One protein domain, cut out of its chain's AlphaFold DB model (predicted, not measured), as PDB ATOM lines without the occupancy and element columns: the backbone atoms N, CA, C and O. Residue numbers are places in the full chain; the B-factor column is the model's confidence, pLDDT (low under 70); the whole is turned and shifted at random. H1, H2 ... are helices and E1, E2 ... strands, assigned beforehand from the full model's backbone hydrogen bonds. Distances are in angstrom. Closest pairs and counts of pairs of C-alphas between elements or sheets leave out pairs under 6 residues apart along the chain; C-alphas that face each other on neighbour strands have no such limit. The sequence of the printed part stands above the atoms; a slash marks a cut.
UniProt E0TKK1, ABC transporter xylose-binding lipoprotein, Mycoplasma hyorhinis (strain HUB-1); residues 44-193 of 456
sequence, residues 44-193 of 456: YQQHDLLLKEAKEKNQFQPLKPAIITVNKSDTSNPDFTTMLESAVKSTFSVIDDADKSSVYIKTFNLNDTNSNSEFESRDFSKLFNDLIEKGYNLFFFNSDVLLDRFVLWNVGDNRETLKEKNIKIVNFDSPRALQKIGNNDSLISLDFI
ATOM      1  N   TYR A  44     -59.415 -48.864  96.162       69.75
ATOM      2  CA  TYR A  44     -58.503 -49.976  95.845       69.75
ATOM      3  C   TYR A  44     -59.095 -51.338  96.203       69.75
ATOM      4  O   TYR A  44     -58.993 -52.272  95.417       69.75
ATOM      5  N   GLN A  45     -59.801 -51.444  97.331       74.69
ATOM      6  CA  GLN A  45     -60.498 -52.680  97.701       74.69
ATOM      7  C   GLN A  45     -61.569 -53.075  96.673       74.69
ATOM      8  O   GLN A  45     -61.720 -54.256  96.362       74.69
ATOM      9  N   GLN A  46     -62.308 -52.103  96.128       74.31
ATOM     10  CA  GLN A  46     -63.264 -52.351  95.046       74.31
ATOM     11  C   GLN A  46     -62.562 -52.807  93.765       74.31
ATOM     12  O   GLN A  46     -63.047 -53.717  93.096       74.31
ATOM     13  N   HIS A  47     -61.423 -52.206  93.431       73.31
ATOM     14  CA  HIS A  47     -60.632 -52.584  92.263       73.31
ATOM     15  C   HIS A  47     -60.112 -54.024  92.365       73.31
ATOM     16  O   HIS A  47     -60.338 -54.829  91.459       73.31
ATOM     17  N   ASP A  48     -59.548 -54.390  93.515       76.81
ATOM     18  CA  ASP A  48     -59.104 -55.754  93.800       76.81
ATOM     19  C   ASP A  48     -60.262 -56.757  93.691       76.81
ATOM     20  O   ASP A  48     -60.105 -57.838  93.121       76.81
ATOM     21  N   LEU A  49     -61.451 -56.405  94.196       77.50
ATOM     22  CA  LEU A  49     -62.650 -57.236  94.063       77.50
ATOM     23  C   LEU A  49     -63.026 -57.441  92.587       77.50
ATOM     24  O   LEU A  49     -63.271 -58.569  92.163       77.50
ATOM     25  N   LEU A  50     -63.020 -56.370  91.789       76.69
ATOM     26  CA  LEU A  50     -63.327 -56.430  90.360       76.69
ATOM     27  C   LEU A  50     -62.319 -57.286  89.582       76.69
ATOM     28  O   LEU A  50     -62.710 -57.967  88.630       76.69
ATOM     29  N   LEU A  51     -61.038 -57.259  89.963       77.56
ATOM     30  CA  LEU A  51     -60.000 -58.118  89.388       77.56
ATOM     31  C   LEU A  51     -60.220 -59.593  89.753       77.56
ATOM     32  O   LEU A  51     -60.143 -60.450  88.868       77.56
ATOM     33  N   LYS A  52     -60.559 -59.896  91.015       78.38
ATOM     34  CA  LYS A  52     -60.915 -61.261  91.450       78.38
ATOM     35  C   LYS A  52     -62.119 -61.790  90.688       78.38
ATOM     36  O   LYS A  52     -62.043 -62.869  90.108       78.38
ATOM     37  N   GLU A  53     -63.185 -60.999  90.598       80.88
ATOM     38  CA  GLU A  53     -64.368 -61.369  89.826       80.88
ATOM     39  C   GLU A  53     -64.043 -61.615  88.348       80.88
ATOM     40  O   GLU A  53     -64.571 -62.545  87.738       80.88
ATOM     41  N   ALA A  54     -63.195 -60.776  87.743       78.19
ATOM     42  CA  ALA A  54     -62.784 -60.956  86.356       78.19
ATOM     43  C   ALA A  54     -61.988 -62.258  86.171       78.19
ATOM     44  O   ALA A  54     -62.200 -62.960  85.180       78.19
ATOM     45  N   LYS A  55     -61.124 -62.619  87.130       78.38
ATOM     46  CA  LYS A  55     -60.423 -63.909  87.143       78.38
ATOM     47  C   LYS A  55     -61.409 -65.075  87.256       78.38
ATOM     48  O   LYS A  55     -61.375 -65.963  86.408       78.38
ATOM     49  N   GLU A  56     -62.313 -65.052  88.234       82.31
ATOM     50  CA  GLU A  56     -63.328 -66.097  88.454       82.31
ATOM     51  C   GLU A  56     -64.224 -66.314  87.226       82.31
ATOM     52  O   GLU A  56     -64.597 -67.439  86.902       82.31
ATOM     53  N   LYS A  57     -64.528 -65.238  86.494       82.00
ATOM     54  CA  LYS A  57     -65.341 -65.271  85.269       82.00
ATOM     55  C   LYS A  57     -64.542 -65.650  84.011       82.00
ATOM     56  O   LYS A  57     -65.093 -65.566  82.916       82.00
ATOM     57  N   ASN A  58     -63.266 -66.039  84.123       77.75
ATOM     58  CA  ASN A  58     -62.345 -66.281  82.996       77.75
ATOM     59  C   ASN A  58     -62.213 -65.086  82.029       77.75
ATOM     60  O   ASN A  58     -61.906 -65.226  80.844       77.75
ATOM     61  N   GLN A  59     -62.434 -63.882  82.550       78.81
ATOM     62  CA  GLN A  59     -62.327 -62.616  81.834       78.81
ATOM     63  C   GLN A  59     -60.963 -61.965  82.051       78.81
ATOM     64  O   GLN A  59     -60.780 -60.815  81.686       78.81
ATOM     65  N   PHE A  60     -59.997 -62.664  82.634       78.00
ATOM     66  CA  PHE A  60     -58.649 -62.151  82.832       78.00
ATOM     67  C   PHE A  60     -57.744 -62.511  81.643       78.00
ATOM     68  O   PHE A  60     -57.857 -63.601  81.071       78.00
ATOM     69  N   GLN A  61     -56.846 -61.605  81.251       77.81
ATOM     70  CA  GLN A  61     -55.768 -61.885  80.303       77.81
ATOM     71  C   GLN A  61     -54.406 -61.704  80.983       77.81
ATOM     72  O   GLN A  61     -54.129 -60.622  81.498       77.81
ATOM     73  N   PRO A  62     -53.546 -62.738  81.006       73.25
ATOM     74  CA  PRO A  62     -52.226 -62.615  81.601       73.25
ATOM     75  C   PRO A  62     -51.319 -61.793  80.682       73.25
ATOM     76  O   PRO A  62     -50.913 -62.260  79.617       73.25
ATOM     77  N   LEU A  63     -50.998 -60.574  81.105       81.75
ATOM     78  CA  LEU A  63     -49.984 -59.736  80.472       81.75
ATOM     79  C   LEU A  63     -48.712 -59.752  81.323       81.75
ATOM     80  O   LEU A  63     -48.779 -59.783  82.550       81.75
ATOM     81  N   LYS A  64     -47.551 -59.753  80.670       86.19
ATOM     82  CA  LYS A  64     -46.233 -59.685  81.295       86.19
ATOM     83  C   LYS A  64     -45.609 -58.316  80.975       86.19
ATOM     84  O   LYS A  64     -45.221 -58.086  79.825       86.19
ATOM     85  N   PRO A  65     -45.552 -57.396  81.953       88.62
ATOM     86  CA  PRO A  65     -45.255 -55.991  81.719       88.62
ATOM     87  C   PRO A  65     -43.762 -55.667  81.767       88.62
ATOM     88  O   PRO A  65     -43.035 -56.125  82.651       88.62
ATOM     89  N   ALA A  66     -43.334 -54.801  80.854       89.06
ATOM     90  CA  ALA A  66     -42.051 -54.115  80.881       89.06
ATOM     91  C   ALA A  66     -42.288 -52.602  80.985       89.06
ATOM     92  O   ALA A  66     -42.983 -52.010  80.160       89.06
ATOM     93  N   ILE A  67     -41.713 -51.979  82.010       86.94
ATOM     94  CA  ILE A  67     -41.776 -50.543  82.274       86.94
ATOM     95  C   ILE A  67     -40.449 -49.927  81.831       86.94
ATOM     96  O   ILE A  67     -39.405 -50.154  82.446       86.94
ATOM     97  N   ILE A  68     -40.482 -49.162  80.743       85.38
ATOM     98  CA  ILE A  68     -39.301 -48.531  80.158       85.38
ATOM     99  C   ILE A  68     -39.479 -47.028  80.300       85.38
ATOM    100  O   ILE A  68     -40.415 -46.446  79.753       85.38
ATOM    101  N   THR A  69     -38.605 -46.397  81.076       80.38
ATOM    102  CA  THR A  69     -38.782 -44.999  81.469       80.38
ATOM    103  C   THR A  69     -37.531 -44.176  81.268       80.38
ATOM    104  O   THR A  69     -36.417 -44.691  81.191       80.38
ATOM    105  N   VAL A  70     -37.726 -42.868  81.164       72.81
ATOM    106  CA  VAL A  70     -36.648 -41.891  81.189       72.81
ATOM    107  C   VAL A  70     -36.760 -41.083  82.474       72.81
ATOM    108  O   VAL A  70     -37.784 -40.445  82.720       72.81
ATOM    109  N   ASN A  71     -35.693 -41.084  83.267       67.19
ATOM    110  CA  ASN A  71     -35.459 -40.086  84.293       67.19
ATOM    111  C   ASN A  71     -34.922 -38.844  83.577       67.19
ATOM    112  O   ASN A  71     -33.732 -38.729  83.275       67.19
ATOM    113  N   LYS A  72     -35.813 -37.911  83.245       50.50
ATOM    114  CA  LYS A  72     -35.363 -36.525  83.129       50.50
ATOM    115  C   LYS A  72     -34.983 -36.119  84.553       50.50
ATOM    116  O   LYS A  72     -35.646 -36.544  85.487       50.50
ATOM    117  N   SER A  73     -33.963 -35.298  84.752       38.22
ATOM    118  CA  SER A  73     -33.622 -34.685  86.057       38.22
ATOM    119  C   SER A  73     -34.770 -33.934  86.761       38.22
ATOM    120  O   SER A  73     -34.536 -33.296  87.783       38.22
ATOM    121  N   ASP A  74     -35.989 -33.970  86.227       42.72
ATOM    122  CA  ASP A  74     -37.175 -33.333  86.769       42.72
ATOM    123  C   ASP A  74     -37.781 -34.185  87.882       42.72
ATOM    124  O   ASP A  74     -38.634 -35.049  87.686       42.72
ATOM    125  N   THR A  75     -37.378 -33.846  89.096       38.47
ATOM    126  CA  THR A  75     -37.968 -34.224  90.384       38.47
ATOM    127  C   THR A  75     -39.423 -33.751  90.582       38.47
ATOM    128  O   THR A  75     -39.920 -33.731  91.708       38.47
ATOM    129  N   SER A  76     -40.141 -33.363  89.521       41.41
ATOM    130  CA  SER A  76     -41.475 -32.754  89.613       41.41
ATOM    131  C   SER A  76     -42.607 -33.760  89.781       41.41
ATOM    132  O   SER A  76     -43.637 -33.431  90.376       41.41
ATOM    133  N   ASN A  77     -42.397 -34.997  89.324       43.72
ATOM    134  CA  ASN A  77     -43.370 -36.072  89.441       43.72
ATOM    135  C   ASN A  77     -42.771 -37.205  90.286       43.72
ATOM    136  O   ASN A  77     -42.199 -38.147  89.731       43.72
ATOM    137  N   PRO A  78     -42.828 -37.129  91.629       44.47
ATOM    138  CA  PRO A  78     -42.502 -38.295  92.425       44.47
ATOM    139  C   PRO A  78     -43.413 -39.452  92.000       44.47
ATOM    140  O   PRO A  78     -44.638 -39.330  91.955       44.47
ATOM    141  N   ASP A  79     -42.764 -40.570  91.688       62.75
ATOM    142  CA  ASP A  79     -43.337 -41.908  91.619       62.75
ATOM    143  C   ASP A  79     -44.295 -42.249  90.468       62.75
ATOM    144  O   ASP A  79     -45.068 -43.182  90.615       62.75
ATOM    145  N   PHE A  80     -44.250 -41.631  89.278       65.00
ATOM    146  CA  PHE A  80     -45.029 -42.177  88.140       65.00
ATOM    147  C   PHE A  80     -44.661 -43.645  87.833       65.00
ATOM    148  O   PHE A  80     -45.532 -44.516  87.781       65.00
ATOM    149  N   THR A  81     -43.361 -43.933  87.710       70.25
ATOM    150  CA  THR A  81     -42.830 -45.291  87.506       70.25
ATOM    151  C   THR A  81     -43.203 -46.219  88.660       70.25
ATOM    152  O   THR A  81     -43.667 -47.329  88.423       70.25
ATOM    153  N   THR A  82     -43.068 -45.755  89.900       72.19
ATOM    154  CA  THR A  82     -43.356 -46.538  91.109       72.19
ATOM    155  C   THR A  82     -44.854 -46.757  91.326       72.19
ATOM    156  O   THR A  82     -45.263 -47.821  91.785       72.19
ATOM    157  N   MET A  83     -45.707 -45.793  90.966       73.75
ATOM    158  CA  MET A  83     -47.165 -45.928  90.979       73.75
ATOM    159  C   MET A  83     -47.609 -46.948  89.935       73.75
ATOM    160  O   MET A  83     -48.437 -47.805  90.241       73.75
ATOM    161  N   LEU A  84     -47.033 -46.892  88.732       76.94
ATOM    162  CA  LEU A  84     -47.263 -47.880  87.684       76.94
ATOM    163  C   LEU A  84     -46.792 -49.273  88.114       76.94
ATOM    164  O   LEU A  84     -47.548 -50.234  88.004       76.94
ATOM    165  N   GLU A  85     -45.586 -49.377  88.671       77.88
ATOM    166  CA  GLU A  85     -45.053 -50.619  89.229       77.88
ATOM    167  C   GLU A  85     -45.958 -51.172  90.336       77.88
ATOM    168  O   GLU A  85     -46.290 -52.355  90.328       77.88
ATOM    169  N   SER A  86     -46.415 -50.322  91.256       75.25
ATOM    170  CA  SER A  86     -47.303 -50.709  92.358       75.25
ATOM    171  C   SER A  86     -48.676 -51.171  91.860       75.25
ATOM    172  O   SER A  86     -49.202 -52.170  92.352       75.25
ATOM    173  N   ALA A  87     -49.259 -50.495  90.867       76.62
ATOM    174  CA  ALA A  87     -50.531 -50.894  90.255       76.62
ATOM    175  C   ALA A  87     -50.415 -52.236  89.510       76.62
ATOM    176  O   ALA A  87     -51.302 -53.090  89.564       76.62
ATOM    177  N   VAL A  88     -49.282 -52.460  88.848       78.56
ATOM    178  CA  VAL A  88     -48.975 -53.731  88.192       78.56
ATOM    179  C   VAL A  88     -48.781 -54.852  89.224       78.56
ATOM    180  O   VAL A  88     -49.398 -55.910  89.110       78.56
ATOM    181  N   LYS A  89     -47.961 -54.629  90.258       76.56
ATOM    182  CA  LYS A  89     -47.691 -55.618  91.317       76.56
ATOM    183  C   LYS A  89     -48.947 -55.987  92.106       76.56
ATOM    184  O   LYS A  89     -49.161 -57.170  92.368       76.56
ATOM    185  N   SER A  90     -49.788 -55.009  92.448       73.44
ATOM    186  CA  SER A  90     -51.073 -55.266  93.119       73.44
ATOM    187  C   SER A  90     -51.968 -56.169  92.266       73.44
ATOM    188  O   SER A  90     -52.446 -57.185  92.768       73.44
ATOM    189  N   THR A  91     -52.070 -55.907  90.959       74.00
ATOM    190  CA  THR A  91     -52.817 -56.764  90.019       74.00
ATOM    191  C   THR A  91     -52.345 -58.223  90.059       74.00
ATOM    192  O   THR A  91     -53.178 -59.125  90.128       74.00
ATOM    193  N   PHE A  92     -51.028 -58.476  90.087       71.62
ATOM    194  CA  PHE A  92     -50.477 -59.836  90.201       71.62
ATOM    195  C   PHE A  92     -50.752 -60.499  91.552       71.62
ATOM    196  O   PHE A  92     -51.063 -61.689  91.601       71.62
ATOM    197  N   SER A  93     -50.670 -59.740  92.646       70.75
ATOM    198  CA  SER A  93     -50.940 -60.268  93.986       70.75
ATOM    199  C   SER A  93     -52.393 -60.726  94.156       70.75
ATOM    200  O   SER A  93     -52.660 -61.727  94.815       70.75
ATOM    201  N   VAL A  94     -53.335 -60.043  93.501       65.81
ATOM    202  CA  VAL A  94     -54.768 -60.352  93.563       65.81
ATOM    203  C   VAL A  94     -55.118 -61.653  92.833       65.81
ATOM    204  O   VAL A  94     -56.054 -62.353  93.227       65.81
ATOM    205  N   ILE A  95     -54.373 -61.992  91.782       65.56
ATOM    206  CA  ILE A  95     -54.644 -63.152  90.927       65.56
ATOM    207  C   ILE A  95     -53.798 -64.382  91.267       65.56
ATOM    208  O   ILE A  95     -53.920 -65.367  90.546       65.56
ATOM    209  N   ASP A  96     -52.994 -64.364  92.332       60.47
ATOM    210  CA  ASP A  96     -52.214 -65.520  92.819       60.47
ATOM    211  C   ASP A  96     -51.423 -66.246  91.699       60.47
ATOM    212  O   ASP A  96     -51.434 -67.469  91.584       60.47
ATOM    213  N   ASP A  97     -50.804 -65.471  90.797       59.44
ATOM    214  CA  ASP A  97     -49.985 -65.966  89.675       59.44
ATOM    215  C   ASP A  97     -48.500 -65.726  90.003       59.44
ATOM    216  O   ASP A  97     -47.871 -64.771  89.536       59.44
ATOM    217  N   ALA A  98     -47.960 -66.556  90.903       49.53
ATOM    218  CA  ALA A  98     -46.618 -66.397  91.473       49.53
ATOM    219  C   ALA A  98     -45.486 -66.420  90.419       49.53
ATOM    220  O   ALA A  98     -44.475 -65.730  90.589       49.53
ATOM    221  N   ASP A  99     -45.689 -67.120  89.296       50.59
ATOM    222  CA  ASP A  99     -44.707 -67.286  88.211       50.59
ATOM    223  C   ASP A  99     -44.589 -66.067  87.268       50.59
ATOM    224  O   ASP A  99     -43.709 -66.031  86.401       50.59
ATOM    225  N   LYS A 100     -45.424 -65.026  87.426       54.19
ATOM    226  CA  LYS A 100     -45.411 -63.806  86.578       54.19
ATOM    227  C   LYS A 100     -45.081 -62.506  87.313       54.19
ATOM    228  O   LYS A 100     -45.180 -61.428  86.733       54.19
ATOM    229  N   SER A 101     -44.603 -62.598  88.549       52.12
ATOM    230  CA  SER A 101     -44.257 -61.454  89.410       52.12
ATOM    231  C   SER A 101     -43.064 -60.598  88.937       52.12
ATOM    232  O   SER A 101     -42.803 -59.538  89.512       52.12
ATOM    233  N   SER A 102     -42.341 -61.007  87.886       65.12
ATOM    234  CA  SER A 102     -41.213 -60.238  87.342       65.12
ATOM    235  C   SER A 102     -41.693 -59.117  86.417       65.12
ATOM    236  O   SER A 102     -41.836 -59.282  85.207       65.12
ATOM    237  N   VAL A 103     -41.933 -57.944  87.001       74.00
ATOM    238  CA  VAL A 103     -42.013 -56.687  86.248       74.00
ATOM    239  C   VAL A 103     -40.597 -56.318  85.813       74.00
ATOM    240  O   VAL A 103     -39.712 -56.180  86.657       74.00
ATOM    241  N   TYR A 104     -40.364 -56.158  84.510       83.19
ATOM    242  CA  TYR A 104     -39.099 -55.590  84.042       83.19
ATOM    243  C   TYR A 104     -39.149 -54.073  84.173       83.19
ATOM    244  O   TYR A 104     -40.121 -53.459  83.739       83.19
ATOM    245  N   ILE A 105     -38.101 -53.469  84.730       81.44
ATOM    246  CA  ILE A 105     -37.986 -52.016  84.858       81.44
ATOM    247  C   ILE A 105     -36.618 -51.591  84.336       81.44
ATOM    248  O   ILE A 105     -35.589 -52.076  84.805       81.44
ATOM    249  N   LYS A 106     -36.605 -50.666  83.375       81.94
ATOM    250  CA  LYS A 106     -35.392 -49.980  82.917       81.94
ATOM    251  C   LYS A 106     -35.648 -48.483  82.913       81.94
ATOM    252  O   LYS A 106     -36.642 -48.016  82.356       81.94
ATOM    253  N   THR A 107     -34.716 -47.746  83.503       77.94
ATOM    254  CA  THR A 107     -34.757 -46.287  83.589       77.94
ATOM    255  C   THR A 107     -33.504 -45.715  82.939       77.94
ATOM    256  O   THR A 107     -32.395 -46.040  83.358       77.94
ATOM    257  N   PHE A 108     -33.673 -44.870  81.926       74.81
ATOM    258  CA  PHE A 108     -32.591 -44.136  81.267       74.81
ATOM    259  C   PHE A 108     -32.463 -42.741  81.879       74.81
ATOM    260  O   PHE A 108     -33.466 -42.045  82.005       74.81
ATOM    261  N   ASN A 109     -31.262 -42.305  82.249       71.06
ATOM    262  CA  ASN A 109     -31.029 -40.951  82.751       71.06
ATOM    263  C   ASN A 109     -30.423 -40.092  81.638       71.06
ATOM    264  O   ASN A 109     -29.252 -40.257  81.316       71.06
ATOM    265  N   LEU A 110     -31.191 -39.156  81.075       64.12
ATOM    266  CA  LEU A 110     -30.716 -38.354  79.935       64.12
ATOM    267  C   LEU A 110     -29.588 -37.366  80.280       64.12
ATOM    268  O   LEU A 110     -29.004 -36.754  79.387       64.12
ATOM    269  N   ASN A 111     -29.275 -37.183  81.564       61.72
ATOM    270  CA  ASN A 111     -28.155 -36.344  81.994       61.72
ATOM    271  C   ASN A 111     -26.878 -37.142  82.266       61.72
ATOM    272  O   ASN A 111     -25.835 -36.549  82.534       61.72
ATOM    273  N   ASP A 112     -26.952 -38.471  82.227       57.75
ATOM    274  CA  ASP A 112     -25.795 -39.342  82.379       57.75
ATOM    275  C   ASP A 112     -25.234 -39.671  80.991       57.75
ATOM    276  O   ASP A 112     -25.906 -40.277  80.158       57.75
ATOM    277  N   THR A 113     -23.981 -39.289  80.739       58.62
ATOM    278  CA  THR A 113     -23.286 -39.538  79.468       58.62
ATOM    279  C   THR A 113     -23.194 -41.022  79.110       58.62
ATOM    280  O   THR A 113     -23.209 -41.353  77.926       58.62
ATOM    281  N   ASN A 114     -23.149 -41.922  80.099       59.72
ATOM    282  CA  ASN A 114     -23.137 -43.370  79.864       59.72
ATOM    283  C   ASN A 114     -24.537 -43.907  79.542       59.72
ATOM    284  O   ASN A 114     -24.696 -44.768  78.684       59.72
ATOM    285  N   SER A 115     -25.575 -43.372  80.187       58.38
ATOM    286  CA  SER A 115     -26.953 -43.719  79.829       58.38
ATOM    287  C   SER A 115     -27.349 -43.131  78.472       58.38
ATOM    288  O   SER A 115     -28.165 -43.736  77.782       58.38
ATOM    289  N   ASN A 116     -26.790 -41.980  78.084       59.72
ATOM    290  CA  ASN A 116     -26.998 -41.384  76.765       59.72
ATOM    291  C   ASN A 116     -26.365 -42.228  75.663       59.72
ATOM    292  O   ASN A 116     -26.997 -42.420  74.630       59.72
ATOM    293  N   SER A 117     -25.179 -42.799  75.886       59.53
ATOM    294  CA  SER A 117     -24.578 -43.700  74.901       59.53
ATOM    295  C   SER A 117     -25.382 -44.997  74.736       59.53
ATOM    296  O   SER A 117     -25.610 -45.391  73.599       59.53
ATOM    297  N   GLU A 118     -25.909 -45.603  75.811       60.38
ATOM    298  CA  GLU A 118     -26.869 -46.730  75.723       60.38
ATOM    299  C   GLU A 118     -28.189 -46.336  75.032       60.38
ATOM    300  O   GLU A 118     -28.804 -47.138  74.330       60.38
ATOM    301  N   PHE A 119     -28.647 -45.100  75.247       62.25
ATOM    302  CA  PHE A 119     -29.871 -44.559  74.657       62.25
ATOM    303  C   PHE A 119     -29.717 -44.206  73.158       62.25
ATOM    304  O   PHE A 119     -30.690 -44.231  72.396       62.25
ATOM    305  N   GLU A 120     -28.503 -43.862  72.727       61.91
ATOM    306  CA  GLU A 120     -28.144 -43.521  71.344       61.91
ATOM    307  C   GLU A 120     -27.577 -44.709  70.544       61.91
ATOM    308  O   GLU A 120     -27.544 -44.652  69.311       61.91
ATOM    309  N   SER A 121     -27.146 -45.790  71.204       56.16
ATOM    310  CA  SER A 121     -26.565 -46.968  70.552       56.16
ATOM    311  C   SER A 121     -27.616 -47.900  69.923       56.16
ATOM    312  O   SER A 121     -28.823 -47.826  70.158       56.16
ATOM    313  N   ARG A 122     -27.124 -48.867  69.132       51.56
ATOM    314  CA  ARG A 122     -27.892 -49.999  68.573       51.56
ATOM    315  C   ARG A 122     -28.482 -50.946  69.643       51.56
ATOM    316  O   ARG A 122     -29.168 -51.897  69.273       51.56
ATOM    317  N   ASP A 123     -28.248 -50.711  70.938       62.72
ATOM    318  CA  ASP A 123     -28.711 -51.578  72.035       62.72
ATOM    319  C   ASP A 123     -30.218 -51.466  72.311       62.72
ATOM    320  O   ASP A 123     -30.799 -52.364  72.920       62.72
ATOM    321  N   PHE A 124     -30.891 -50.430  71.802       71.75
ATOM    322  CA  PHE A 124     -32.345 -50.295  71.936       71.75
ATOM    323  C   PHE A 124     -33.105 -51.416  71.197       71.75
ATOM    324  O   PHE A 124     -34.098 -51.938  71.701       71.75
ATOM    325  N   SER A 125     -32.590 -51.864  70.045       75.50
ATOM    326  CA  SER A 125     -33.136 -53.025  69.328       75.50
ATOM    327  C   SER A 125     -32.948 -54.320  70.114       75.50
ATOM    328  O   SER A 125     -33.849 -55.154  70.166       75.50
ATOM    329  N   LYS A 126     -31.781 -54.477  70.752       81.69
ATOM    330  CA  LYS A 126     -31.482 -55.634  71.599       81.69
ATOM    331  C   LYS A 126     -32.406 -55.675  72.813       81.69
ATOM    332  O   LYS A 126     -32.927 -56.734  73.125       81.69
ATOM    333  N   LEU A 127     -32.672 -54.528  73.440       85.88
ATOM    334  CA  LEU A 127     -33.615 -54.428  74.553       85.88
ATOM    335  C   LEU A 127     -34.994 -54.995  74.185       85.88
ATOM    336  O   LEU A 127     -35.505 -55.847  74.907       85.88
ATOM    337  N   PHE A 128     -35.599 -54.555  73.079       85.69
ATOM    338  CA  PHE A 128     -36.931 -55.039  72.702       85.69
ATOM    339  C   PHE A 128     -36.936 -56.505  72.285       85.69
ATOM    340  O   PHE A 128     -37.831 -57.242  72.701       85.69
ATOM    341  N   ASN A 129     -35.925 -56.943  71.534       87.44
ATOM    342  CA  ASN A 129     -35.795 -58.344  71.146       87.44
ATOM    343  C   ASN A 129     -35.660 -59.244  72.387       87.44
ATOM    344  O   ASN A 129     -36.429 -60.190  72.531       87.44
ATOM    345  N   ASP A 130     -34.789 -58.888  73.339       88.88
ATOM    346  CA  ASP A 130     -34.615 -59.613  74.604       88.88
ATOM    347  C   ASP A 130     -35.924 -59.677  75.414       88.88
ATOM    348  O   ASP A 130     -36.216 -60.685  76.063       88.88
ATOM    349  N   LEU A 131     -36.717 -58.598  75.424       90.44
ATOM    350  CA  LEU A 131     -38.012 -58.566  76.112       90.44
ATOM    351  C   LEU A 131     -39.027 -59.501  75.444       90.44
ATOM    352  O   LEU A 131     -39.716 -60.251  76.141       90.44
ATOM    353  N   ILE A 132     -39.089 -59.500  74.115       89.06
ATOM    354  CA  ILE A 132     -39.973 -60.383  73.346       89.06
ATOM    355  C   ILE A 132     -39.573 -61.850  73.539       89.06
ATOM    356  O   ILE A 132     -40.437 -62.686  73.810       89.06
ATOM    357  N   GLU A 133     -38.278 -62.168  73.485       89.56
ATOM    358  CA  GLU A 133     -37.752 -63.517  73.740       89.56
ATOM    359  C   GLU A 133     -38.077 -64.004  75.160       89.56
ATOM    360  O   GLU A 133     -38.443 -65.161  75.361       89.56
ATOM    361  N   LYS A 134     -38.031 -63.105  76.152       88.62
ATOM    362  CA  LYS A 134     -38.425 -63.383  77.546       88.62
ATOM    363  C   LYS A 134     -39.945 -63.388  77.770       88.62
ATOM    364  O   LYS A 134     -40.392 -63.535  78.918       88.62
ATOM    365  N   GLY A 135     -40.736 -63.222  76.709       87.75
ATOM    366  CA  GLY A 135     -42.195 -63.310  76.718       87.75
ATOM    367  C   GLY A 135     -42.914 -62.107  77.334       87.75
ATOM    368  O   GLY A 135     -44.051 -62.260  77.776       87.75
ATOM    369  N   TYR A 136     -42.273 -60.937  77.420       89.62
ATOM    370  CA  TYR A 136     -42.962 -59.701  77.801       89.62
ATOM    371  C   TYR A 136     -43.881 -59.252  76.659       89.62
ATOM    372  O   TYR A 136     -43.448 -59.207  75.512       89.62
ATOM    373  N   ASN A 137     -45.137 -58.919  76.969       87.25
ATOM    374  CA  ASN A 137     -46.167 -58.583  75.975       87.25
ATOM    375  C   ASN A 137     -47.000 -57.335  76.303       87.25
ATOM    376  O   ASN A 137     -48.032 -57.086  75.682       87.25
ATOM    377  N   LEU A 138     -46.539 -56.531  77.258       88.12
ATOM    378  CA  LEU A 138     -47.111 -55.229  77.580       88.12
ATOM    379  C   LEU A 138     -45.981 -54.244  77.878       88.12
ATOM    380  O   LEU A 138     -45.268 -54.413  78.863       88.12
ATOM    381  N   PHE A 139     -45.799 -53.232  77.038       88.81
ATOM    382  CA  PHE A 139     -44.728 -52.245  77.178       88.81
ATOM    383  C   PHE A 139     -45.295 -50.895  77.597       88.81
ATOM    384  O   PHE A 139     -46.202 -50.374  76.952       88.81
ATOM    385  N   PHE A 140     -44.741 -50.315  78.659       86.62
ATOM    386  CA  PHE A 140     -45.082 -48.976  79.121       86.62
ATOM    387  C   PHE A 140     -43.948 -47.994  78.827       86.62
ATOM    388  O   PHE A 140     -42.799 -48.267  79.176       86.62
ATOM    389  N   PHE A 141     -44.293 -46.838  78.256       83.12
ATOM    390  CA  PHE A 141     -43.379 -45.729  77.978       83.12
ATOM    391  C   PHE A 141     -43.876 -44.436  78.627       83.12
ATOM    392  O   PHE A 141     -45.054 -44.110  78.512       83.12
ATOM    393  N   ASN A 142     -42.990 -43.671  79.269       76.94
ATOM    394  CA  ASN A 142     -43.327 -42.384  79.903       76.94
ATOM    395  C   ASN A 142     -42.735 -41.159  79.177       76.94
ATOM    396  O   ASN A 142     -42.608 -40.092  79.774       76.94
ATOM    397  N   SER A 143     -42.268 -41.325  77.937       72.25
ATOM    398  CA  SER A 143     -41.539 -40.276  77.227       72.25
ATOM    399  C   SER A 143     -41.673 -40.417  75.716       72.25
ATOM    400  O   SER A 143     -41.404 -41.479  75.156       72.25
ATOM    401  N   ASP A 144     -41.969 -39.298  75.057       69.88
ATOM    402  CA  ASP A 144     -41.958 -39.138  73.598       69.88
ATOM    403  C   ASP A 144     -40.665 -39.642  72.944       69.88
ATOM    404  O   ASP A 144     -40.676 -40.221  71.863       69.88
ATOM    405  N   VAL A 145     -39.547 -39.442  73.636       72.94
ATOM    406  CA  VAL A 145     -38.211 -39.807  73.165       72.94
ATOM    407  C   VAL A 145     -38.028 -41.333  73.147       72.94
ATOM    408  O   VAL A 145     -37.400 -41.866  72.235       72.94
ATOM    409  N   LEU A 146     -38.628 -42.060  74.100       77.44
ATOM    410  CA  LEU A 146     -38.679 -43.529  74.066       77.44
ATOM    411  C   LEU A 146     -39.588 -44.019  72.946       77.44
ATOM    412  O   LEU A 146     -39.248 -44.975  72.250       77.44
ATOM    413  N   LEU A 147     -40.723 -43.344  72.766       77.31
ATOM    414  CA  LEU A 147     -41.668 -43.677  71.715       77.31
ATOM    415  C   LEU A 147     -41.043 -43.519  70.325       77.31
ATOM    416  O   LEU A 147     -41.200 -44.400  69.487       77.31
ATOM    417  N   ASP A 148     -40.278 -42.450  70.098       77.06
ATOM    418  CA  ASP A 148     -39.562 -42.221  68.839       77.06
ATOM    419  C   ASP A 148     -38.549 -43.334  68.552       77.06
ATOM    420  O   ASP A 148     -38.461 -43.835  67.431       77.06
ATOM    421  N   ARG A 149     -37.809 -43.777  69.573       79.00
ATOM    422  CA  ARG A 149     -36.880 -44.906  69.435       79.00
ATOM    423  C   ARG A 149     -37.607 -46.219  69.154       79.00
ATOM    424  O   ARG A 149     -37.163 -46.985  68.302       79.00
ATOM    425  N   PHE A 150     -38.734 -46.458  69.821       81.44
ATOM    426  CA  PHE A 150     -39.577 -47.621  69.561       81.44
ATOM    427  C   PHE A 150     -40.104 -47.627  68.120       81.44
ATOM    428  O   PHE A 150     -40.018 -48.647  67.446       81.44
ATOM    429  N   VAL A 151     -40.583 -46.486  67.618       79.44
ATOM    430  CA  VAL A 151     -41.078 -46.330  66.240       79.44
ATOM    431  C   VAL A 151     -40.002 -46.674  65.212       79.44
ATOM    432  O   VAL A 151     -40.292 -47.363  64.236       79.44
ATOM    433  N   LEU A 152     -38.760 -46.233  65.437       79.12
ATOM    434  CA  LEU A 152     -37.633 -46.550  64.554       79.12
ATOM    435  C   LEU A 152     -37.305 -48.049  64.529       79.12
ATOM    436  O   LEU A 152     -36.906 -48.568  63.489       79.12
ATOM    437  N   TRP A 153     -37.469 -48.741  65.659       81.25
ATOM    438  CA  TRP A 153     -37.280 -50.190  65.749       81.25
ATOM    439  C   TRP A 153     -38.467 -50.981  65.163       81.25
ATOM    440  O   TRP A 153     -38.267 -52.034  64.556       81.25
ATOM    441  N   ASN A 154     -39.691 -50.462  65.293       81.25
ATOM    442  CA  ASN A 154     -40.945 -51.095  64.872       81.25
ATOM    443  C   ASN A 154     -41.211 -50.975  63.351       81.25
ATOM    444  O   ASN A 154     -42.161 -50.329  62.879       81.25
ATOM    445  N   VAL A 155     -40.351 -51.622  62.566       80.69
ATOM    446  CA  VAL A 155     -40.406 -51.685  61.098       80.69
ATOM    447  C   VAL A 155     -40.126 -53.106  60.597       80.69
ATOM    448  O   VAL A 155     -39.469 -53.887  61.282       80.69
ATOM    449  N   GLY A 156     -40.606 -53.443  59.393       83.12
ATOM    450  CA  GLY A 156     -40.351 -54.744  58.754       83.12
ATOM    451  C   GLY A 156     -40.742 -55.938  59.635       83.12
ATOM    452  O   GLY A 156     -41.820 -55.939  60.230       83.12
ATOM    453  N   ASP A 157     -39.843 -56.918  59.746       84.12
ATOM    454  CA  ASP A 157     -40.038 -58.166  60.501       84.12
ATOM    455  C   ASP A 157     -40.336 -57.941  61.997       84.12
ATOM    456  O   ASP A 157     -41.078 -58.710  62.614       84.12
ATOM    457  N   ASN A 158     -39.824 -56.854  62.587       82.88
ATOM    458  CA  ASN A 158     -40.100 -56.522  63.989       82.88
ATOM    459  C   ASN A 158     -41.582 -56.188  64.198       82.88
ATOM    460  O   ASN A 158     -42.168 -56.592  65.201       82.88
ATOM    461  N   ARG A 159     -42.210 -55.495  63.239       81.75
ATOM    462  CA  ARG A 159     -43.638 -55.158  63.312       81.75
ATOM    463  C   ARG A 159     -44.511 -56.404  63.241       81.75
ATOM    464  O   ARG A 159     -45.474 -56.523  63.992       81.75
ATOM    465  N   GLU A 160     -44.180 -57.337  62.352       82.94
ATOM    466  CA  GLU A 160     -44.916 -58.602  62.262       82.94
ATOM    467  C   GLU A 160     -44.735 -59.430  63.541       82.94
ATOM    468  O   GLU A 160     -45.717 -59.925  64.090       82.94
ATOM    469  N   THR A 161     -43.531 -59.435  64.122       84.06
ATOM    470  CA  THR A 161     -43.271 -60.067  65.426       84.06
ATOM    471  C   THR A 161     -44.152 -59.486  66.540       84.06
ATOM    472  O   THR A 161     -44.700 -60.239  67.345       84.06
ATOM    473  N   LEU A 162     -44.338 -58.161  66.600       82.44
ATOM    474  CA  LEU A 162     -45.213 -57.535  67.603       82.44
ATOM    475  C   LEU A 162     -46.666 -58.006  67.486       82.44
ATOM    476  O   LEU A 162     -47.297 -58.296  68.505       82.44
ATOM    477  N   LYS A 163     -47.184 -58.108  66.258       81.56
ATOM    478  CA  LYS A 163     -48.545 -58.594  65.998       81.56
ATOM    479  C   LYS A 163     -48.692 -60.064  66.363       81.56
ATOM    480  O   LYS A 163     -49.616 -60.420  67.089       81.56
ATOM    481  N   GLU A 164     -47.766 -60.909  65.911       84.38
ATOM    482  CA  GLU A 164     -47.766 -62.347  66.204       84.38
ATOM    483  C   GLU A 164     -47.715 -62.626  67.709       84.38
ATOM    484  O   GLU A 164     -48.361 -63.551  68.206       84.38
ATOM    485  N   LYS A 165     -46.960 -61.814  68.454       84.81
ATOM    486  CA  LYS A 165     -46.821 -61.930  69.910       84.81
ATOM    487  C   LYS A 165     -47.891 -61.160  70.693       84.81
ATOM    488  O   LYS A 165     -47.881 -61.225  71.922       84.81
ATOM    489  N   ASN A 166     -48.815 -60.481  70.007       82.12
ATOM    490  CA  ASN A 166     -49.876 -59.659  70.593       82.12
ATOM    491  C   ASN A 166     -49.342 -58.666  71.645       82.12
ATOM    492  O   ASN A 166     -49.833 -58.597  72.776       82.12
ATOM    493  N   ILE A 167     -48.270 -57.954  71.294       85.25
ATOM    494  CA  ILE A 167     -47.624 -56.993  72.188       85.25
ATOM    495  C   ILE A 167     -48.471 -55.720  72.259       85.25
ATOM    496  O   ILE A 167     -48.722 -55.071  71.244       85.25
ATOM    497  N   LYS A 168     -48.865 -55.328  73.472       85.31
ATOM    498  CA  LYS A 168     -49.573 -54.067  73.729       85.31
ATOM    499  C   LYS A 168     -48.595 -52.981  74.145       85.31
ATOM    500  O   LYS A 168     -47.702 -53.226  74.952       85.31
ATOM    501  N   ILE A 169     -48.793 -51.771  73.638       85.75
ATOM    502  CA  ILE A 169     -47.955 -50.616  73.957       85.75
ATOM    503  C   ILE A 169     -48.821 -49.580  74.650       85.75
ATOM    504  O   ILE A 169     -49.883 -49.227  74.151       85.75
ATOM    505  N   VAL A 170     -48.366 -49.060  75.782       84.12
ATOM    506  CA  VAL A 170     -49.036 -47.988  76.514       84.12
ATOM    507  C   VAL A 170     -48.056 -46.840  76.659       84.12
ATOM    508  O   VAL A 170     -47.042 -46.954  77.346       84.12
ATOM    509  N   ASN A 171     -48.351 -45.724  76.005       79.19
ATOM    510  CA  ASN A 171     -47.534 -44.529  76.084       79.19
ATOM    511  C   ASN A 171     -48.245 -43.437  76.883       79.19
ATOM    512  O   ASN A 171     -49.362 -43.044  76.547       79.19
ATOM    513  N   PHE A 172     -47.550 -42.873  77.862       73.06
ATOM    514  CA  PHE A 172     -47.996 -41.714  78.625       73.06
ATOM    515  C   PHE A 172     -47.434 -40.421  78.033       73.06
ATOM    516  O   PHE A 172     -46.270 -40.379  77.634       73.06
ATOM    517  N   ASP A 173     -48.267 -39.379  78.008       62.41
ATOM    518  CA  ASP A 173     -47.864 -37.994  77.737       62.41
ATOM    519  C   ASP A 173     -47.172 -37.805  76.372       62.41
ATOM    520  O   ASP A 173     -46.098 -37.219  76.251       62.41
ATOM    521  N   SER A 174     -47.783 -38.357  75.315       63.81
ATOM    522  CA  SER A 174     -47.394 -38.077  73.925       63.81
ATOM    523  C   SER A 174     -48.634 -37.811  73.068       63.81
ATOM    524  O   SER A 174     -49.233 -38.752  72.529       63.81
ATOM    525  N   PRO A 175     -49.006 -36.535  72.867       57.75
ATOM    526  CA  PRO A 175     -50.158 -36.156  72.045       57.75
ATOM    527  C   PRO A 175     -49.986 -36.506  70.553       57.75
ATOM    528  O   PRO A 175     -50.926 -36.385  69.770       57.75
ATOM    529  N   ARG A 176     -48.787 -36.935  70.123       60.69
ATOM    530  CA  ARG A 176     -48.493 -37.351  68.736       60.69
ATOM    531  C   ARG A 176     -48.211 -38.840  68.589       60.69
ATOM    532  O   ARG A 176     -47.827 -39.266  67.502       60.69
ATOM    533  N   ALA A 177     -48.419 -39.638  69.633       64.75
ATOM    534  CA  ALA A 177     -48.070 -41.053  69.615       64.75
ATOM    535  C   ALA A 177     -48.687 -41.814  68.432       64.75
ATOM    536  O   ALA A 177     -47.991 -42.547  67.731       64.75
ATOM    537  N   LEU A 178     -49.969 -41.559  68.151       62.34
ATOM    538  CA  LEU A 178     -50.691 -42.196  67.046       62.34
ATOM    539  C   LEU A 178     -50.232 -41.740  65.652       62.34
ATOM    540  O   LEU A 178     -50.475 -42.435  64.677       62.34
ATOM    541  N   GLN A 179     -49.602 -40.568  65.530       62.78
ATOM    542  CA  GLN A 179     -49.048 -40.109  64.247       62.78
ATOM    543  C   GLN A 179     -47.704 -40.780  63.945       62.78
ATOM    544  O   GLN A 179     -47.300 -40.863  62.789       62.78
ATOM    545  N   LYS A 180     -47.005 -41.226  64.993       63.97
ATOM    546  CA  LYS A 180     -45.673 -41.830  64.911       63.97
ATOM    547  C   LYS A 180     -45.750 -43.339  64.657       63.97
ATOM    548  O   LYS A 180     -44.932 -43.879  63.922       63.97
ATOM    549  N   ILE A 181     -46.741 -44.010  65.237       64.12
ATOM    550  CA  ILE A 181     -46.966 -45.451  65.096       64.12
ATOM    551  C   ILE A 181     -48.124 -45.653  64.116       64.12
ATOM    552  O   ILE A 181     -49.224 -45.160  64.342       64.12
ATOM    553  N   GLY A 182     -47.876 -46.334  62.992       56.53
ATOM    554  CA  GLY A 182     -48.894 -46.567  61.961       56.53
ATOM    555  C   GLY A 182     -50.136 -47.308  62.486       56.53
ATOM    556  O   GLY A 182     -50.132 -47.865  63.578       56.53
ATOM    557  N   ASN A 183     -51.205 -47.358  61.687       56.44
ATOM    558  CA  ASN A 183     -52.537 -47.876  62.064       56.44
ATOM    559  C   ASN A 183     -52.623 -49.370  62.469       56.44
ATOM    560  O   ASN A 183     -53.729 -49.866  62.663       56.44
ATOM    561  N   ASN A 184     -51.505 -50.094  62.566       51.47
ATOM    562  CA  ASN A 184     -51.472 -51.559  62.636       51.47
ATOM    563  C   ASN A 184     -50.949 -52.130  63.969       51.47
ATOM    564  O   ASN A 184     -50.697 -53.333  64.022       51.47
ATOM    565  N   ASP A 185     -50.796 -51.306  65.009       60.16
ATOM    566  CA  ASP A 185     -50.279 -51.730  66.315       60.16
ATOM    567  C   ASP A 185     -51.334 -51.559  67.431       60.16
ATOM    568  O   ASP A 185     -52.262 -50.758  67.323       60.16
ATOM    569  N   SER A 186     -51.204 -52.313  68.525       69.75
ATOM    570  CA  SER A 186     -52.027 -52.163  69.738       69.75
ATOM    571  C   SER A 186     -51.456 -51.070  70.649       69.75
ATOM    572  O   SER A 186     -50.984 -51.347  71.756       69.75
ATOM    573  N   LEU A 187     -51.445 -49.824  70.163       76.88
ATOM    574  CA  LEU A 187     -50.986 -48.662  70.927       76.88
ATOM    575  C   LEU A 187     -52.134 -47.993  71.683       76.88
ATOM    576  O   LEU A 187     -53.118 -47.546  71.102       76.88
ATOM    577  N   ILE A 188     -51.937 -47.813  72.982       80.06
ATOM    578  CA  ILE A 188     -52.768 -47.002  73.858       80.06
ATOM    579  C   ILE A 188     -51.962 -45.760  74.227       80.06
ATOM    580  O   ILE A 188     -50.992 -45.821  74.979       80.06
ATOM    581  N   SER A 189     -52.352 -44.621  73.675       77.44
ATOM    582  CA  SER A 189     -51.791 -43.318  74.017       77.44
ATOM    583  C   SER A 189     -52.659 -42.657  75.080       77.44
ATOM    584  O   SER A 189     -53.879 -42.608  74.952       77.44
ATOM    585  N   LEU A 190     -52.034 -42.156  76.136       76.94
ATOM    586  CA  LEU A 190     -52.696 -41.409  77.195       76.94
ATOM    587  C   LEU A 190     -52.314 -39.945  77.029       76.94
ATOM    588  O   LEU A 190     -51.148 -39.581  77.202       76.94
ATOM    589  N   ASP A 191     -53.297 -39.136  76.656       75.25
ATOM    590  CA  ASP A 191     -53.129 -37.711  76.390       75.25
ATOM    591  C   ASP A 191     -53.756 -36.922  77.542       75.25
ATOM    592  O   ASP A 191     -54.973 -36.975  77.756       75.25
ATOM    593  N   PHE A 192     -52.910 -36.271  78.341       76.00
ATOM    594  CA  PHE A 192     -53.324 -35.518  79.520       76.00
ATOM    595  C   PHE A 192     -53.762 -34.121  79.109       76.00
ATOM    596  O   PHE A 192     -52.986 -33.374  78.520       76.00
ATOM    597  N   ILE A 193     -55.003 -33.773  79.451       78.00
ATOM    598  CA  ILE A 193     -55.626 -32.491  79.114       78.00
ATOM    599  C   ILE A 193     -55.897 -31.706  80.409       78.00
ATOM    600  O   ILE A 193     -57.055 -31.558  80.826       78.00
TER     601      ILE A 193
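Overview. This is residues 44 to 193 of the 456 residues of the protein "ABC transporter xylose-binding lipoprotein" of Mycoplasma hyorhinis (strain HUB-1) (UniProt E0TKK1). A twisted sheet of five parallel strands forms the core, with H2 along one face and H4 and H5 on the other. H1 sits far out beside the last residues of H2, H3 grazes the sheet near its E2 edge, and H6 lies off the sheet near H4; the loop at residues 74 to 79 sticks out. The printed part has 150 residues with seven named helices and five named strands, in the order H1 E1 H2 E2 H3 H4 E3 H5 H6 E4 H7 E5, and the class is mixed, helices and strands. The sheet runs E2 E1 E3 E4 E5. The whole is compact, with a radius of gyration of the C-alphas of 16.1 A and spans of 46 by 38 by 33 A.

Arrangement. The sheet is made of E2, residues 104 to 109, E1, 65 to 71, E3, 138 to 141, E4, 168 to 172, and E5, 186 to 192; E2 and E5 are its edge strands. It is twisted, with C-alphas up to 4.2 A off its best plane. E2 and E1 are parallel at 13 degrees, with N 71 and O 108 within hydrogen-bond range at 2.7 A. Across E1 and E3, N 66 and O 138 are 2.8 A apart; across E3 and E4, N 139 and O 168 are 2.8 A apart; across E4 and E5, N 171 and O 188 are 2.8 A apart. H2, residues 80 to 94, is on the sheet at a height of 10.7 A and lies over E1, running along the strands at 8 degrees on the local plane; the closest C-alphas are those of Thr 69 and Thr 81, 7.3 A. H4, residues 123 to 133, and H5, residues 144 to 153, are on the opposite face from H2. H4 lies over E1 at a height of 10.7 A, and H5 over E3 at 9.7 A. H4 and H5 only just touch, with 3 pairs of C-alphas within 8 A, the closest those of Ser 125 and Trp 153, 6.2 A; they stand about perpendicular at 73 degrees. H7, residues 177 to 180, only grazes the sheet with residues 177 to 178 and touches H5, the closest C-alphas being those of Val 151 and Lys 180, 6.6 A. H3, residues 113 to 120, only grazes the sheet with residues 114 to 119. H6, residues 157 to 164, is only just not on the sheet, with 4 pairs of C-alphas within 10 A, and is near H4. H1, residues 44 to 56, is not on the sheet; its residues 48 to 52 alone touch residues 91 to 94 of H2, closest at the C-alphas of Asp 48 and Val 94, 6.3 A, at a steep tilt of 48 degrees, the same way. E1, H2, E2 form a strand-helix-strand unit, two parallel neighbour strands with a helix between, as do E3, H5 H6, E4 and E4, H7, E5; E2, H3 H4, E3 is a split one, with E1 between its strands. The four crossovers are right-handed. In H1 to H6 every O i to N i+4 pair is within hydrogen-bond range; H7 is too short for one.

Along the chain. H1 begins at C-alpha 44, (-58.503, -49.976, 95.845), and is 18.4 A long. E1 measures 18.9 A, H2 21.3 A, E2 16.8 A, H4 15.1 A, H5 14.3 A and E5 19.4 A. E5 ends at C-alpha 192, (-53.324, -35.518, 79.520).

Size, cuts and confidence. The two C-alphas farthest apart are those of Lys 57 and Thr 113, 49.6 A. The printed part has no cut, and no link is long. The mean pLDDT of the printed part is 72.9; 49 residues are under 70, among them 71 to 80, 94 to 102, 110 to 123 and 173 to 186.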